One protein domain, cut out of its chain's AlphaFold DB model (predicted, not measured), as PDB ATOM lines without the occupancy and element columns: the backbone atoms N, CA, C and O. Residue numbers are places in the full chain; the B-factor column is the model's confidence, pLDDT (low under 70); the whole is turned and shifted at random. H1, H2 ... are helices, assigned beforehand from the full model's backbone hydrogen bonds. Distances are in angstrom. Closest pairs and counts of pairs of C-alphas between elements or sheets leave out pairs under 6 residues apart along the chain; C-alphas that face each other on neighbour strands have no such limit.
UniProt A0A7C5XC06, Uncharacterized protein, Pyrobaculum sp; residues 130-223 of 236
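Overview. This is residues 130 to 223 of the 236 residues of an uncharacterized protein of Pyrobaculum sp (UniProt A0A7C5XC06). One long helix, H1, has four short helices, H2 to H5, gathered on one side of it, from about its middle to its far end, while its residues 130 to 141 stick out as a bare arm. H3 and H4 pack on H1, H2 folds back from the end of H1 as a hairpin, and H5 packs on H2, H3 and H4 and stays off H1. The printed part has 94 residues, with five named helices in the order H1 to H5 and no named strand: all helix. It is only just loose, close to compact, with a radius of gyration of the C-alphas of 15.2 A, and spans 57 by 27 by 20 A, the arm adding to the length.

Along the chain. H1, residues 130 to 167, begins at C-alpha 130 (48.320, -17.715, -23.182) and is 55.1 A long. H2 is residues 172 to 182, 15.3 A, and H3 residues 184 to 189. H4 is residues 192 to 202, 15.3 A. H5, residues 209 to 221, 18.1 A, ends at C-alpha 221 (22.982, 8.940, -22.898).

Arrangement. H1 and H2 form a helical hairpin and only just touch, with 3 pairs of C-alphas within 8 A, the closest Trp 164 and Phe 172 at 6.7 A. With residues 145 to 153 alone H1 touches H3, closest C-alphas Ala 146 and Ile 189, 5.4 A. With residues 150 to 161 alone it touches H4, closest C-alphas Gly 161 and Leu 202, 5.5 A, at a shallow tilt of 24 degrees, the same way. H5 touches H4 at a steep tilt of 48 degrees, opposite ways, closest C-alphas Ala 196 and Lys 209, 4.8 A. H5 touches H2 too, closest C-alphas Ser 181 and Ser 219, 5.2 A. H1 and H5 are apart. Each O i to N i+4 pair is within hydrogen-bond range in H1, H2, H4 and H5; H3 has 1 of 2.

Size, cuts and confidence. The C-alphas of His 130 and Ala 168, the two farthest apart, are 56.9 A apart. The printed part has no cut and no long link. The pLDDT is under 70 at residues 168 to 170 and 222 to 223.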
ATOM      1  N   HIS A 130      48.642 -18.604 -22.064       83.81
ATOM      2  CA  HIS A 130      48.320 -17.715 -23.182       83.81
ATOM      3  C   HIS A 130      46.983 -16.985 -22.999       83.81
ATOM      4  O   HIS A 130      46.859 -15.852 -23.455       83.81
ATOM      5  N   VAL A 131      46.006 -17.580 -22.301       87.44
ATOM      6  CA  VAL A 131      44.728 -16.921 -21.971       87.44
ATOM      7  C   VAL A 131      44.961 -15.773 -20.993       87.44
ATOM      8  O   VAL A 131      44.394 -14.697 -21.159       87.44
ATOM      9  N   ILE A 132      45.830 -15.976 -20.000       86.81
ATOM     10  CA  ILE A 132      46.181 -14.954 -19.005       86.81
ATOM     11  C   ILE A 132      46.921 -13.804 -19.687       86.81
ATOM     12  O   ILE A 132      46.544 -12.647 -19.523       86.81
ATOM     13  N   THR A 133      47.914 -14.117 -20.523       84.69
ATOM     14  CA  THR A 133      48.625 -13.114 -21.323       84.69
ATOM     15  C   THR A 133      47.675 -12.366 -22.254       84.69
ATOM     16  O   THR A 133      47.794 -11.152 -22.403       84.69
ATOM     17  N   ALA A 134      46.706 -13.056 -22.859       85.00
ATOM     18  CA  ALA A 134      45.729 -12.415 -23.725       85.00
ATOM     19  C   ALA A 134      44.806 -11.461 -22.954       85.00
ATOM     20  O   ALA A 134      44.574 -10.347 -23.413       85.00
ATOM     21  N   LEU A 135      44.349 -11.850 -21.759       85.62
ATOM     22  CA  LEU A 135      43.581 -10.982 -20.860       85.62
ATOM     23  C   LEU A 135      44.381  -9.756 -20.410       85.62
ATOM     24  O   LEU A 135      43.849  -8.650 -20.419       85.62
ATOM     25  N   GLN A 136      45.654  -9.938 -20.049       84.06
ATOM     26  CA  GLN A 136      46.541  -8.840 -19.664       84.06
ATOM     27  C   GLN A 136      46.747  -7.858 -20.818       84.06
ATOM     28  O   GLN A 136      46.578  -6.659 -20.630       84.06
ATOM     29  N   ARG A 137      47.055  -8.357 -22.024       83.38
ATOM     30  CA  ARG A 137      47.199  -7.515 -23.221       83.38
ATOM     31  C   ARG A 137      45.916  -6.751 -23.519       83.38
ATOM     32  O   ARG A 137      45.973  -5.543 -23.714       83.38
ATOM     33  N   PHE A 138      44.777  -7.438 -23.480       82.06
ATOM     34  CA  PHE A 138      43.474  -6.824 -23.702       82.06
ATOM     35  C   PHE A 138      43.177  -5.719 -22.680       82.06
ATOM     36  O   PHE A 138      42.801  -4.615 -23.056       82.06
ATOM     37  N   TYR A 139      43.404  -5.978 -21.390       82.25
ATOM     38  CA  TYR A 139      43.222  -4.975 -20.341       82.25
ATOM     39  C   TYR A 139      44.151  -3.771 -20.525       82.25
ATOM     40  O   TYR A 139      43.694  -2.630 -20.475       82.25
ATOM     41  N   SER A 140      45.437  -4.007 -20.798       81.81
ATOM     42  CA  SER A 140      46.404  -2.936 -21.054       81.81
ATOM     43  C   SER A 140      46.003  -2.075 -22.249       81.81
ATOM     44  O   SER A 140      46.131  -0.858 -22.175       81.81
ATOM     45  N   GLN A 141      45.462  -2.675 -23.315       81.06
ATOM     46  CA  GLN A 141      44.935  -1.933 -24.461       81.06
ATOM     47  C   GLN A 141      43.736  -1.058 -24.074       81.06
ATOM     48  O   GLN A 141      43.746   0.125 -24.399       81.06
ATOM     49  N   ILE A 142      42.752  -1.583 -23.323       79.38
ATOM     50  CA  ILE A 142      41.612  -0.776 -22.831       79.38
ATOM     51  C   ILE A 142      42.126   0.427 -22.037       79.38
ATOM     52  O   ILE A 142      41.713   1.561 -22.275       79.38
ATOM     53  N   MET A 143      43.027   0.176 -21.087       81.12
ATOM     54  CA  MET A 143      43.535   1.217 -20.197       81.12
ATOM     55  C   MET A 143      44.365   2.253 -20.948       81.12
ATOM     56  O   MET A 143      44.263   3.439 -20.640       81.12
ATOM     57  N   GLN A 144      45.158   1.834 -21.935       82.69
ATOM     58  CA  GLN A 144      45.910   2.751 -22.782       82.69
ATOM     59  C   GLN A 144      44.963   3.643 -23.585       82.69
ATOM     60  O   GLN A 144      45.111   4.864 -23.552       82.69
ATOM     61  N   THR A 145      43.941   3.070 -24.225       82.00
ATOM     62  CA  THR A 145      42.980   3.871 -24.982       82.00
ATOM     63  C   THR A 145      42.204   4.836 -24.089       82.00
ATOM     64  O   THR A 145      42.022   5.994 -24.456       82.00
ATOM     65  N   ALA A 146      41.781   4.404 -22.898       82.56
ATOM     66  CA  ALA A 146      41.094   5.275 -21.945       82.56
ATOM     67  C   ALA A 146      41.976   6.443 -21.476       82.56
ATOM     68  O   ALA A 146      41.484   7.562 -21.324       82.56
ATOM     69  N   ARG A 147      43.281   6.209 -21.280       84.44
ATOM     70  CA  ARG A 147      44.250   7.269 -20.956       84.44
ATOM     71  C   ARG A 147      44.407   8.259 -22.103       84.44
ATOM     72  O   ARG A 147      44.347   9.458 -21.860       84.44
ATOM     73  N   GLU A 148      44.566   7.777 -23.332       83.69
ATOM     74  CA  GLU A 148      44.707   8.646 -24.505       83.69
ATOM     75  C   GLU A 148      43.437   9.470 -24.749       83.69
ATOM     76  O   GLU A 148      43.514  10.688 -24.896       83.69
ATOM     77  N   ALA A 149      42.261   8.841 -24.675       83.88
ATOM     78  CA  ALA A 149      40.971   9.522 -24.750       83.88
ATOM     79  C   ALA A 149      40.845  10.633 -23.698       83.88
ATOM     80  O   ALA A 149      40.443  11.754 -24.008       83.88
ATOM     81  N   ARG A 150      41.230  10.340 -22.452       86.75
ATOM     82  CA  ARG A 150      41.214  11.312 -21.358       86.75
ATOM     83  C   ARG A 150      42.168  12.474 -21.595       86.75
ATOM     84  O   ARG A 150      41.791  13.607 -21.320       86.75
ATOM     85  N   GLU A 151      43.366  12.222 -22.107       86.19
ATOM     86  CA  GLU A 151      44.345  13.278 -22.373       86.19
ATOM     87  C   GLU A 151      43.890  14.216 -23.499       86.19
ATOM     88  O   GLU A 151      44.066  15.431 -23.419       86.19
ATOM     89  N   ILE A 152      43.246  13.674 -24.534       84.56
ATOM     90  CA  ILE A 152      42.622  14.471 -25.599       84.56
ATOM     91  C   ILE A 152      41.526  15.365 -25.020       84.56
ATOM     92  O   ILE A 152      41.507  16.574 -25.260       84.56
ATOM     93  N   LEU A 153      40.630  14.779 -24.221       86.25
ATOM     94  CA  LEU A 153      39.538  15.508 -23.584       86.25
ATOM     95  C   LEU A 153      40.068  16.598 -22.651       86.25
ATOM     96  O   LEU A 153      39.601  17.730 -22.716       86.25
ATOM     97  N   ARG A 154      41.084  16.290 -21.842       89.69
ATOM     98  CA  ARG A 154      41.746  17.237 -20.936       89.69
ATOM     99  C   ARG A 154      42.323  18.431 -21.696       89.69
ATOM    100  O   ARG A 154      42.051  19.566 -21.319       89.69
ATOM    101  N   ARG A 155      43.059  18.201 -22.789       86.69
ATOM    102  CA  ARG A 155      43.585  19.282 -23.644       86.69
ATOM    103  C   ARG A 155      42.468  20.121 -24.267       86.69
ATOM    104  O   ARG A 155      42.579  21.342 -24.326       86.69
ATOM    105  N   GLY A 156      41.379  19.482 -24.696       84.50
ATOM    106  CA  GLY A 156      40.186  20.173 -25.187       84.50
ATOM    107  C   GLY A 156      39.533  21.068 -24.129       84.50
ATOM    108  O   GLY A 156      39.254  22.231 -24.406       84.50
ATOM    109  N   LEU A 157      39.369  20.559 -22.905       88.62
ATOM    110  CA  LEU A 157      38.836  21.318 -21.773       88.62
ATOM    111  C   LEU A 157      39.744  22.489 -21.385       88.62
ATOM    112  O   LEU A 157      39.237  23.577 -21.135       88.62
ATOM    113  N   MET A 158      41.070  22.312 -21.386       88.00
ATOM    114  CA  MET A 158      42.015  23.407 -21.123       88.00
ATOM    115  C   MET A 158      41.845  24.554 -22.122       88.00
ATOM    116  O   MET A 158      41.719  25.703 -21.706       88.00
ATOM    117  N   ARG A 159      41.748  24.244 -23.425       86.44
ATOM    118  CA  ARG A 159      41.475  25.251 -24.464       86.44
ATOM    119  C   ARG A 159      40.135  25.951 -24.249       86.44
ATOM    120  O   ARG A 159      40.048  27.164 -24.428       86.44
ATOM    121  N   LEU A 160      39.106  25.202 -23.850       86.19
ATOM    122  CA  LEU A 160      37.791  25.759 -23.540       86.19
ATOM    123  C   LEU A 160      37.853  26.717 -22.341       86.19
ATOM    124  O   LEU A 160      37.371  27.842 -22.430       86.19
ATOM    125  N   GLY A 161      38.519  26.321 -21.254       86.06
ATOM    126  CA  GLY A 161      38.726  27.165 -20.072       86.06
ATOM    127  C   GLY A 161      39.550  28.422 -20.367       86.06
ATOM    128  O   GLY A 161      39.216  29.511 -19.908       86.06
ATOM    129  N   GLU A 162      40.604  28.311 -21.177       86.94
ATOM    130  CA  GLU A 162      41.387  29.466 -21.635       86.94
ATOM    131  C   GLU A 162      40.580  30.424 -22.509       86.94
ATOM    132  O   GLU A 162      40.761  31.639 -22.421       86.94
ATOM    133  N   ARG A 163      39.710  29.896 -23.374       84.75
ATOM    134  CA  ARG A 163      38.809  30.709 -24.190       84.75
ATOM    135  C   ARG A 163      37.810  31.451 -23.309       84.75
ATOM    136  O   ARG A 163      37.707  32.668 -23.419       84.75
ATOM    137  N   TRP A 164      37.166  30.744 -22.387       85.38
ATOM    138  CA  TRP A 164      36.216  31.319 -21.438       85.38
ATOM    139  C   TRP A 164      36.826  32.460 -20.613       85.38
ATOM    140  O   TRP A 164      36.263  33.552 -20.569       85.38
ATOM    141  N   ARG A 165      38.038  32.264 -20.069       84.50
ATOM    142  CA  ARG A 165      38.770  33.316 -19.339       84.50
ATOM    143  C   ARG A 165      39.085  34.549 -20.191       84.50
ATOM    144  O   ARG A 165      39.154  35.650 -19.655       84.50
ATOM    145  N   ARG A 166      39.311  34.379 -21.498       84.94
ATOM    146  CA  ARG A 166      39.656  35.484 -22.411       84.94
ATOM    147  C   ARG A 166      38.442  36.226 -22.956       84.94
ATOM    148  O   ARG A 166      38.523  37.432 -23.153       84.94
ATOM    149  N   GLU A 167      37.356  35.520 -23.256       79.19
ATOM    150  CA  GLU A 167      36.253  36.069 -24.055       79.19
ATOM    151  C   GLU A 167      35.179  36.797 -23.233       79.19
ATOM    152  O   GLU A 167      34.271  37.370 -23.829       79.19
ATOM    153  N   ALA A 168      35.263  36.812 -21.895       63.03
ATOM    154  CA  ALA A 168      34.264  37.429 -21.004       63.03
ATOM    155  C   ALA A 168      32.806  36.986 -21.294       63.03
ATOM    156  O   ALA A 168      31.849  37.669 -20.927       63.03
ATOM    157  N   ARG A 169      32.633  35.835 -21.964       61.81
ATOM    158  CA  ARG A 169      31.348  35.215 -22.309       61.81
ATOM    159  C   ARG A 169      30.955  34.234 -21.196       61.81
ATOM    160  O   ARG A 169      31.697  33.284 -20.968       61.81
ATOM    161  N   PRO A 170      29.827  34.438 -20.492       63.62
ATOM    162  CA  PRO A 170      29.562  33.746 -19.230       63.62
ATOM    163  C   PRO A 170      28.955  32.341 -19.360       63.62
ATOM    164  O   PRO A 170      28.883  31.654 -18.349       63.62
ATOM    165  N   ASP A 171      28.544  31.874 -20.545       82.50
ATOM    166  CA  ASP A 171      27.884  30.561 -20.671       82.50
ATOM    167  C   ASP A 171      28.872  29.422 -20.974       82.50
ATOM    168  O   ASP A 171      28.866  28.800 -22.037       82.50
ATOM    169  N   PHE A 172      29.748  29.141 -20.004       85.56
ATOM    170  CA  PHE A 172      30.633  27.973 -20.069       85.56
ATOM    171  C   PHE A 172      29.841  26.663 -20.160       85.56
ATOM    172  O   PHE A 172      30.331  25.662 -20.685       85.56
ATOM    173  N   GLU A 173      28.617  26.643 -19.628       88.38
ATOM    174  CA  GLU A 173      27.789  25.448 -19.587       88.38
ATOM    175  C   GLU A 173      27.346  25.022 -20.996       88.38
ATOM    176  O   GLU A 173      27.409  23.835 -21.328       88.38
ATOM    177  N   GLU A 174      26.930  25.964 -21.847       85.94
ATOM    178  CA  GLU A 174      26.604  25.705 -23.254       85.94
ATOM    179  C   GLU A 174      27.823  25.209 -24.043       85.94
ATOM    180  O   GLU A 174      27.751  24.175 -24.720       85.94
ATOM    181  N   ASP A 175      28.968  25.866 -23.885       85.88
ATOM    182  CA  ASP A 175      30.222  25.460 -24.521       85.88
ATOM    183  C   ASP A 175      30.660  24.053 -24.083       85.88
ATOM    184  O   ASP A 175      31.081  23.226 -24.902       85.88
ATOM    185  N   LEU A 176      30.497  23.732 -22.797       89.62
ATOM    186  CA  LEU A 176      30.782  22.407 -22.259       89.62
ATOM    187  C   LEU A 176      29.820  21.348 -22.813       89.62
ATOM    188  O   LEU A 176      30.253  20.233 -23.116       89.62
ATOM    189  N   ARG A 177      28.535  21.675 -23.003       89.25
ATOM    190  CA  ARG A 177      27.560  20.780 -23.659       89.25
ATOM    191  C   ARG A 177      27.933  20.522 -25.117       89.25
ATOM    192  O   ARG A 177      27.891  19.369 -25.559       89.25
ATOM    193  N   LEU A 178      28.337  21.552 -25.860       84.12
ATOM    194  CA  LEU A 178      28.801  21.418 -27.246       84.12
ATOM    195  C   LEU A 178      30.063  20.555 -27.323       84.12
ATOM    196  O   LEU A 178      30.113  19.597 -28.107       84.12
ATOM    197  N   PHE A 179      31.034  20.821 -26.449       86.12
ATOM    198  CA  PHE A 179      32.238  20.015 -26.302       86.12
ATOM    199  C   PHE A 179      31.897  18.547 -26.011       86.12
ATOM    200  O   PHE A 179      32.371  17.648 -26.712       86.12
ATOM    201  N   ALA A 180      31.033  18.292 -25.028       86.19
ATOM    202  CA  ALA A 180      30.647  16.948 -24.621       86.19
ATOM    203  C   ALA A 180      29.876  16.197 -25.717       86.19
ATOM    204  O   ALA A 180      30.104  15.005 -25.934       86.19
ATOM    205  N   SER A 181      29.012  16.888 -26.464       79.31
ATOM    206  CA  SER A 181      28.278  16.298 -27.589       79.31
ATOM    207  C   SER A 181      29.212  15.854 -28.722       79.31
ATOM    208  O   SER A 181      29.077  14.746 -29.246       79.31
ATOM    209  N   SER A 182      30.220  16.671 -29.037       76.69
ATOM    210  CA  SER A 182      31.178  16.422 -30.120       76.69
ATOM    211  C   SER A 182      32.219  15.360 -29.752       76.69
ATOM    212  O   SER A 182      32.714  14.626 -30.615       76.69
ATOM    213  N   ASN A 183      32.489  15.214 -28.453       78.12
ATOM    214  CA  ASN A 183      33.434  14.251 -27.894       78.12
ATOM    215  C   ASN A 183      32.751  13.072 -27.188       78.12
ATOM    216  O   ASN A 183      33.364  12.393 -26.366       78.12
ATOM    217  N   ARG A 184      31.488  12.787 -27.512       78.94
ATOM    218  CA  ARG A 184      30.697  11.747 -26.844       78.94
ATOM    219  C   ARG A 184      31.371  10.376 -26.823       78.94
ATOM    220  O   ARG A 184      31.348   9.708 -25.795       78.94
ATOM    221  N   GLN A 185      31.939   9.933 -27.945       74.75
ATOM    222  CA  GLN A 185      32.609   8.626 -27.998       74.75
ATOM    223  C   GLN A 185      33.873   8.624 -27.121       74.75
ATOM    224  O   GLN A 185      34.124   7.652 -26.419       74.75
ATOM    225  N   LEU A 186      34.569   9.769 -27.090       77.19
ATOM    226  CA  LEU A 186      35.555  10.206 -26.092       77.19
ATOM    227  C   LEU A 186      35.168   9.824 -24.661       77.19
ATOM    228  O   LEU A 186      35.782   9.004 -23.973       77.19
ATOM    229  N   LEU A 187      34.086  10.470 -24.242       81.62
ATOM    230  CA  LEU A 187      33.541  10.441 -22.892       81.62
ATOM    231  C   LEU A 187      33.021   9.060 -22.482       81.62
ATOM    232  O   LEU A 187      33.041   8.725 -21.306       81.62
ATOM    233  N   GLN A 188      32.591   8.229 -23.433       78.56
ATOM    234  CA  GLN A 188      32.170   6.854 -23.142       78.56
ATOM    235  C   GLN A 188      33.330   5.937 -22.731       78.56
ATOM    236  O   GLN A 188      33.088   4.881 -22.146       78.56
ATOM    237  N   ILE A 189      34.566   6.320 -23.058       78.31
ATOM    238  CA  ILE A 189      35.773   5.525 -22.808       78.31
ATOM    239  C   ILE A 189      36.607   6.152 -21.681       78.31
ATOM    240  O   ILE A 189      37.264   5.437 -20.924       78.31
ATOM    241  N   ALA A 190      36.575   7.479 -21.547       78.50
ATOM    242  CA  ALA A 190      37.280   8.198 -20.495       78.50
ATOM    243  C   ALA A 190      36.517   8.170 -19.157       78.50
ATOM    244  O   ALA A 190      35.292   8.260 -19.108       78.50
ATOM    245  N   GLY A 191      37.252   8.083 -18.044       78.38
ATOM    246  CA  GLY A 191      36.681   8.272 -16.707       78.38
ATOM    247  C   GLY A 191      36.082   9.675 -16.564       78.38
ATOM    248  O   GLY A 191      36.794  10.670 -16.687       78.38
ATOM    249  N   LEU A 192      34.763   9.755 -16.343       88.50
ATOM    250  CA  LEU A 192      34.028  11.027 -16.314       88.50
ATOM    251  C   LEU A 192      34.274  11.841 -15.041       88.50
ATOM    252  O   LEU A 192      34.268  13.067 -15.096       88.50
ATOM    253  N   SER A 193      34.488  11.168 -13.905       89.56
ATOM    254  CA  SER A 193      34.670  11.835 -12.608       89.56
ATOM    255  C   SER A 193      35.851  12.786 -12.637       89.56
ATOM    256  O   SER A 193      35.747  13.916 -12.173       89.56
ATOM    257  N   GLU A 194      36.967  12.347 -13.201       89.81
ATOM    258  CA  GLU A 194      38.177  13.152 -13.169       89.81
ATOM    259  C   GLU A 194      38.196  14.243 -14.242       89.81
ATOM    260  O   GLU A 194      38.867  15.257 -14.080       89.81
ATOM    261  N   LEU A 195      37.449  14.066 -15.334       91.38
ATOM    262  CA  LEU A 195      37.207  15.153 -16.286       91.38
ATOM    263  C   LEU A 195      36.311  16.233 -15.676       91.38
ATOM    264  O   LEU A 195      36.498  17.412 -15.952       91.38
ATOM    265  N   ALA A 196      35.353  15.849 -14.833       93.31
ATOM    266  CA  ALA A 196      34.494  16.801 -14.142       93.31
ATOM    267  C   ALA A 196      35.247  17.594 -13.060       93.31
ATOM    268  O   ALA A 196      35.022  18.792 -12.927       93.31
ATOM    269  N   GLU A 197      36.188  16.963 -12.349       93.56
ATOM    270  CA  GLU A 197      37.132  17.667 -11.460       93.56
ATOM    271  C   GLU A 197      37.980  18.688 -12.227       93.56
ATOM    272  O   GLU A 197      38.226  19.796 -11.753       93.56
ATOM    273  N   GLU A 198      38.410  18.333 -13.439       93.19
ATOM    274  CA  GLU A 198      39.169  19.231 -14.303       93.19
ATOM    275  C   GLU A 198      38.338  20.455 -14.721       93.19
ATOM    276  O   GLU A 198      38.850  21.571 -14.685       93.19
ATOM    277  N   VAL A 199      37.058  20.267 -15.065       93.06
ATOM    278  CA  VAL A 199      36.127  21.366 -15.384       93.06
ATOM    279  C   VAL A 199      35.952  22.317 -14.203       93.06
ATOM    280  O   VAL A 199      36.102  23.527 -14.367       93.06
ATOM    281  N   GLU A 200      35.666  21.780 -13.019       93.94
ATOM    282  CA  GLU A 200      35.468  22.579 -11.806       93.94
ATOM    283  C   GLU A 200      36.704  23.418 -11.487       93.94
ATOM    284  O   GLU A 200      36.607  24.613 -11.209       93.94
ATOM    285  N   ARG A 201      37.891  22.829 -11.646       93.19
ATOM    286  CA  ARG A 201      39.157  23.540 -11.485       93.19
ATOM    287  C   ARG A 201      39.371  24.629 -12.538       93.19
ATOM    288  O   ARG A 201      39.836  25.712 -12.201       93.19
ATOM    289  N   LEU A 202      39.085  24.348 -13.810       90.44
ATOM    290  CA  LEU A 202      39.308  25.292 -14.914       90.44
ATOM    291  C   LEU A 202      38.373  26.501 -14.866       90.44
ATOM    292  O   LEU A 202      38.746  27.569 -15.351       90.44
ATOM    293  N   THR A 203      37.189  26.310 -14.294       89.38
ATOM    294  CA  THR A 203      36.141  27.325 -14.161       89.38
ATOM    295  C   THR A 203      36.126  27.989 -12.787       89.38
ATOM    296  O   THR A 203      35.214  28.757 -12.498       89.38
ATOM    297  N   GLU A 204      37.110  27.689 -11.929       88.94
ATOM    298  CA  GLU A 204      37.212  28.222 -10.562       88.94
ATOM    299  C   GLU A 204      35.923  27.995  -9.742       88.94
ATOM    300  O   GLU A 204      35.523  28.818  -8.922       88.94
ATOM    301  N   GLY A 205      35.259  26.859  -9.976       87.75
ATOM    302  CA  GLY A 205      34.007  26.480  -9.324       87.75
ATOM    303  C   GLY A 205      32.736  27.047  -9.961       87.75
ATOM    304  O   GLY A 205      31.654  26.767  -9.453       87.75
ATOM    305  N   HIS A 206      32.826  27.800 -11.066       87.94
ATOM    306  CA  HIS A 206      31.643  28.305 -11.776       87.94
ATOM    307  C   HIS A 206      30.779  27.176 -12.358       87.94
ATOM    308  O   HIS A 206      29.556  27.277 -12.331       87.94
ATOM    309  N   VAL A 207      31.400  26.092 -12.837       91.19
ATOM    310  CA  VAL A 207      30.706  24.826 -13.113       91.19
ATOM    311  C   VAL A 207      31.213  23.778 -12.142       91.19
ATOM    312  O   VAL A 207      32.370  23.365 -12.200       91.19
ATOM    313  N   THR A 208      30.340  23.323 -11.256       95.06
ATOM    314  CA  THR A 208      30.694  22.352 -10.220       95.06
ATOM    315  C   THR A 208      30.917  20.957 -10.809       95.06
ATOM    316  O   THR A 208      30.378  20.593 -11.863       95.06
ATOM    317  N   LYS A 209      31.673  20.107 -10.106       94.44
ATOM    318  CA  LYS A 209      31.894  18.713 -10.525       94.44
ATOM    319  C   LYS A 209      30.578  17.944 -10.764       94.44
ATOM    320  O   LYS A 209      30.495  17.238 -11.773       94.44
ATOM    321  N   PRO A 210      29.536  18.039  -9.909       95.94
ATOM    322  CA  PRO A 210      28.242  17.407 -10.179       95.94
ATOM    323  C   PRO A 210      27.560  17.904 -11.461       95.94
ATOM    324  O   PRO A 210      26.980  17.095 -12.187       95.94
ATOM    325  N   GLU A 211      27.650  19.198 -11.776       94.06
ATOM    326  CA  GLU A 211      27.080  19.775 -13.002       94.06
ATOM    327  C   GLU A 211      27.827  19.301 -14.247       94.06
ATOM    328  O   GLU A 211      27.202  18.846 -15.207       94.06
ATOM    329  N   ALA A 212      29.161  19.302 -14.209       93.50
ATOM    330  CA  ALA A 212      29.981  18.767 -15.291       93.50
ATOM    331  C   ALA A 212      29.703  17.269 -15.523       93.50
ATOM    332  O   ALA A 212      29.516  16.836 -16.662       93.50
ATOM    333  N   LEU A 213      29.592  16.476 -14.450       94.06
ATOM    334  CA  LEU A 213      29.193  15.067 -14.529       94.06
ATOM    335  C   LEU A 213      27.818  14.899 -15.172       94.06
ATOM    336  O   LEU A 213      27.648  14.030 -16.029       94.06
ATOM    337  N   ARG A 214      26.842  15.722 -14.774       94.19
ATOM    338  CA  ARG A 214      25.498  15.714 -15.354       94.19
ATOM    339  C   ARG A 214      25.563  15.951 -16.863       94.19
ATOM    340  O   ARG A 214      25.029  15.133 -17.610       94.19
ATOM    341  N   ILE A 215      26.280  16.984 -17.308       92.44
ATOM    342  CA  ILE A 215      26.449  17.317 -18.732       92.44
ATOM    343  C   ILE A 215      27.103  16.160 -19.494       92.44
ATOM    344  O   ILE A 215      26.575  15.708 -20.513       92.44
ATOM    345  N   PHE A 216      28.201  15.601 -18.980       91.81
ATOM    346  CA  PHE A 216      28.868  14.468 -19.625       91.81
ATOM    347  C   PHE A 216      27.971  13.229 -19.712       91.81
ATOM    348  O   PHE A 216      27.946  12.548 -20.744       91.81
ATOM    349  N   HIS A 217      27.202  12.932 -18.663       88.19
ATOM    350  CA  HIS A 217      26.251  11.825 -18.668       88.19
ATOM    351  C   HIS A 217      25.100  12.049 -19.655       88.19
ATOM    352  O   HIS A 217      24.738  11.115 -20.376       88.19
ATOM    353  N   GLU A 218      24.542  13.257 -19.728       88.56
ATOM    354  CA  GLU A 218      23.507  13.630 -20.698       88.56
ATOM    355  C   GLU A 218      24.008  13.444 -22.138       88.56
ATOM    356  O   GLU A 218      23.353  12.769 -22.942       88.56
ATOM    357  N   SER A 219      25.218  13.917 -22.451       84.06
ATOM    358  CA  SER A 219      25.836  13.712 -23.767       84.06
ATOM    359  C   SER A 219      26.098  12.234 -24.069       84.06
ATOM    360  O   SER A 219      25.897  11.786 -25.195       84.06
ATOM    361  N   CYS A 220      26.482  11.425 -23.077       79.94
ATOM    362  CA  CYS A 220      26.683   9.988 -23.273       79.94
ATOM    363  C   CYS A 220      25.372   9.223 -23.528       79.94
ATOM    364  O   CYS A 220      25.378   8.244 -24.288       79.94
ATOM    365  N   ASN A 221      24.262   9.658 -22.923       71.19
ATOM    366  CA  ASN A 221      22.982   8.940 -22.898       71.19
ATOM    367  C   ASN A 221      21.996   9.342 -24.010       71.19
ATOM    368  O   ASN A 221      21.091   8.566 -24.320       71.19
ATOM    369  N   THR A 222      22.153  10.503 -24.642       58.28
ATOM    370  CA  THR A 222      21.251  10.977 -25.706       58.28
ATOM    371  C   THR A 222      21.361  10.111 -26.966       58.28
ATOM    372  O   THR A 222      22.313  10.202 -27.719       58.28
ATOM    373  N   ASN A 223      20.399   9.235 -27.265       45.91
ATOM    374  CA  ASN A 223      20.375   8.452 -28.522       45.91
ATOM    375  C   ASN A 223      20.000   9.286 -29.778       45.91
ATOM    376  O   ASN A 223      19.535   8.720 -30.761       45.91
TER     377      ASN A 223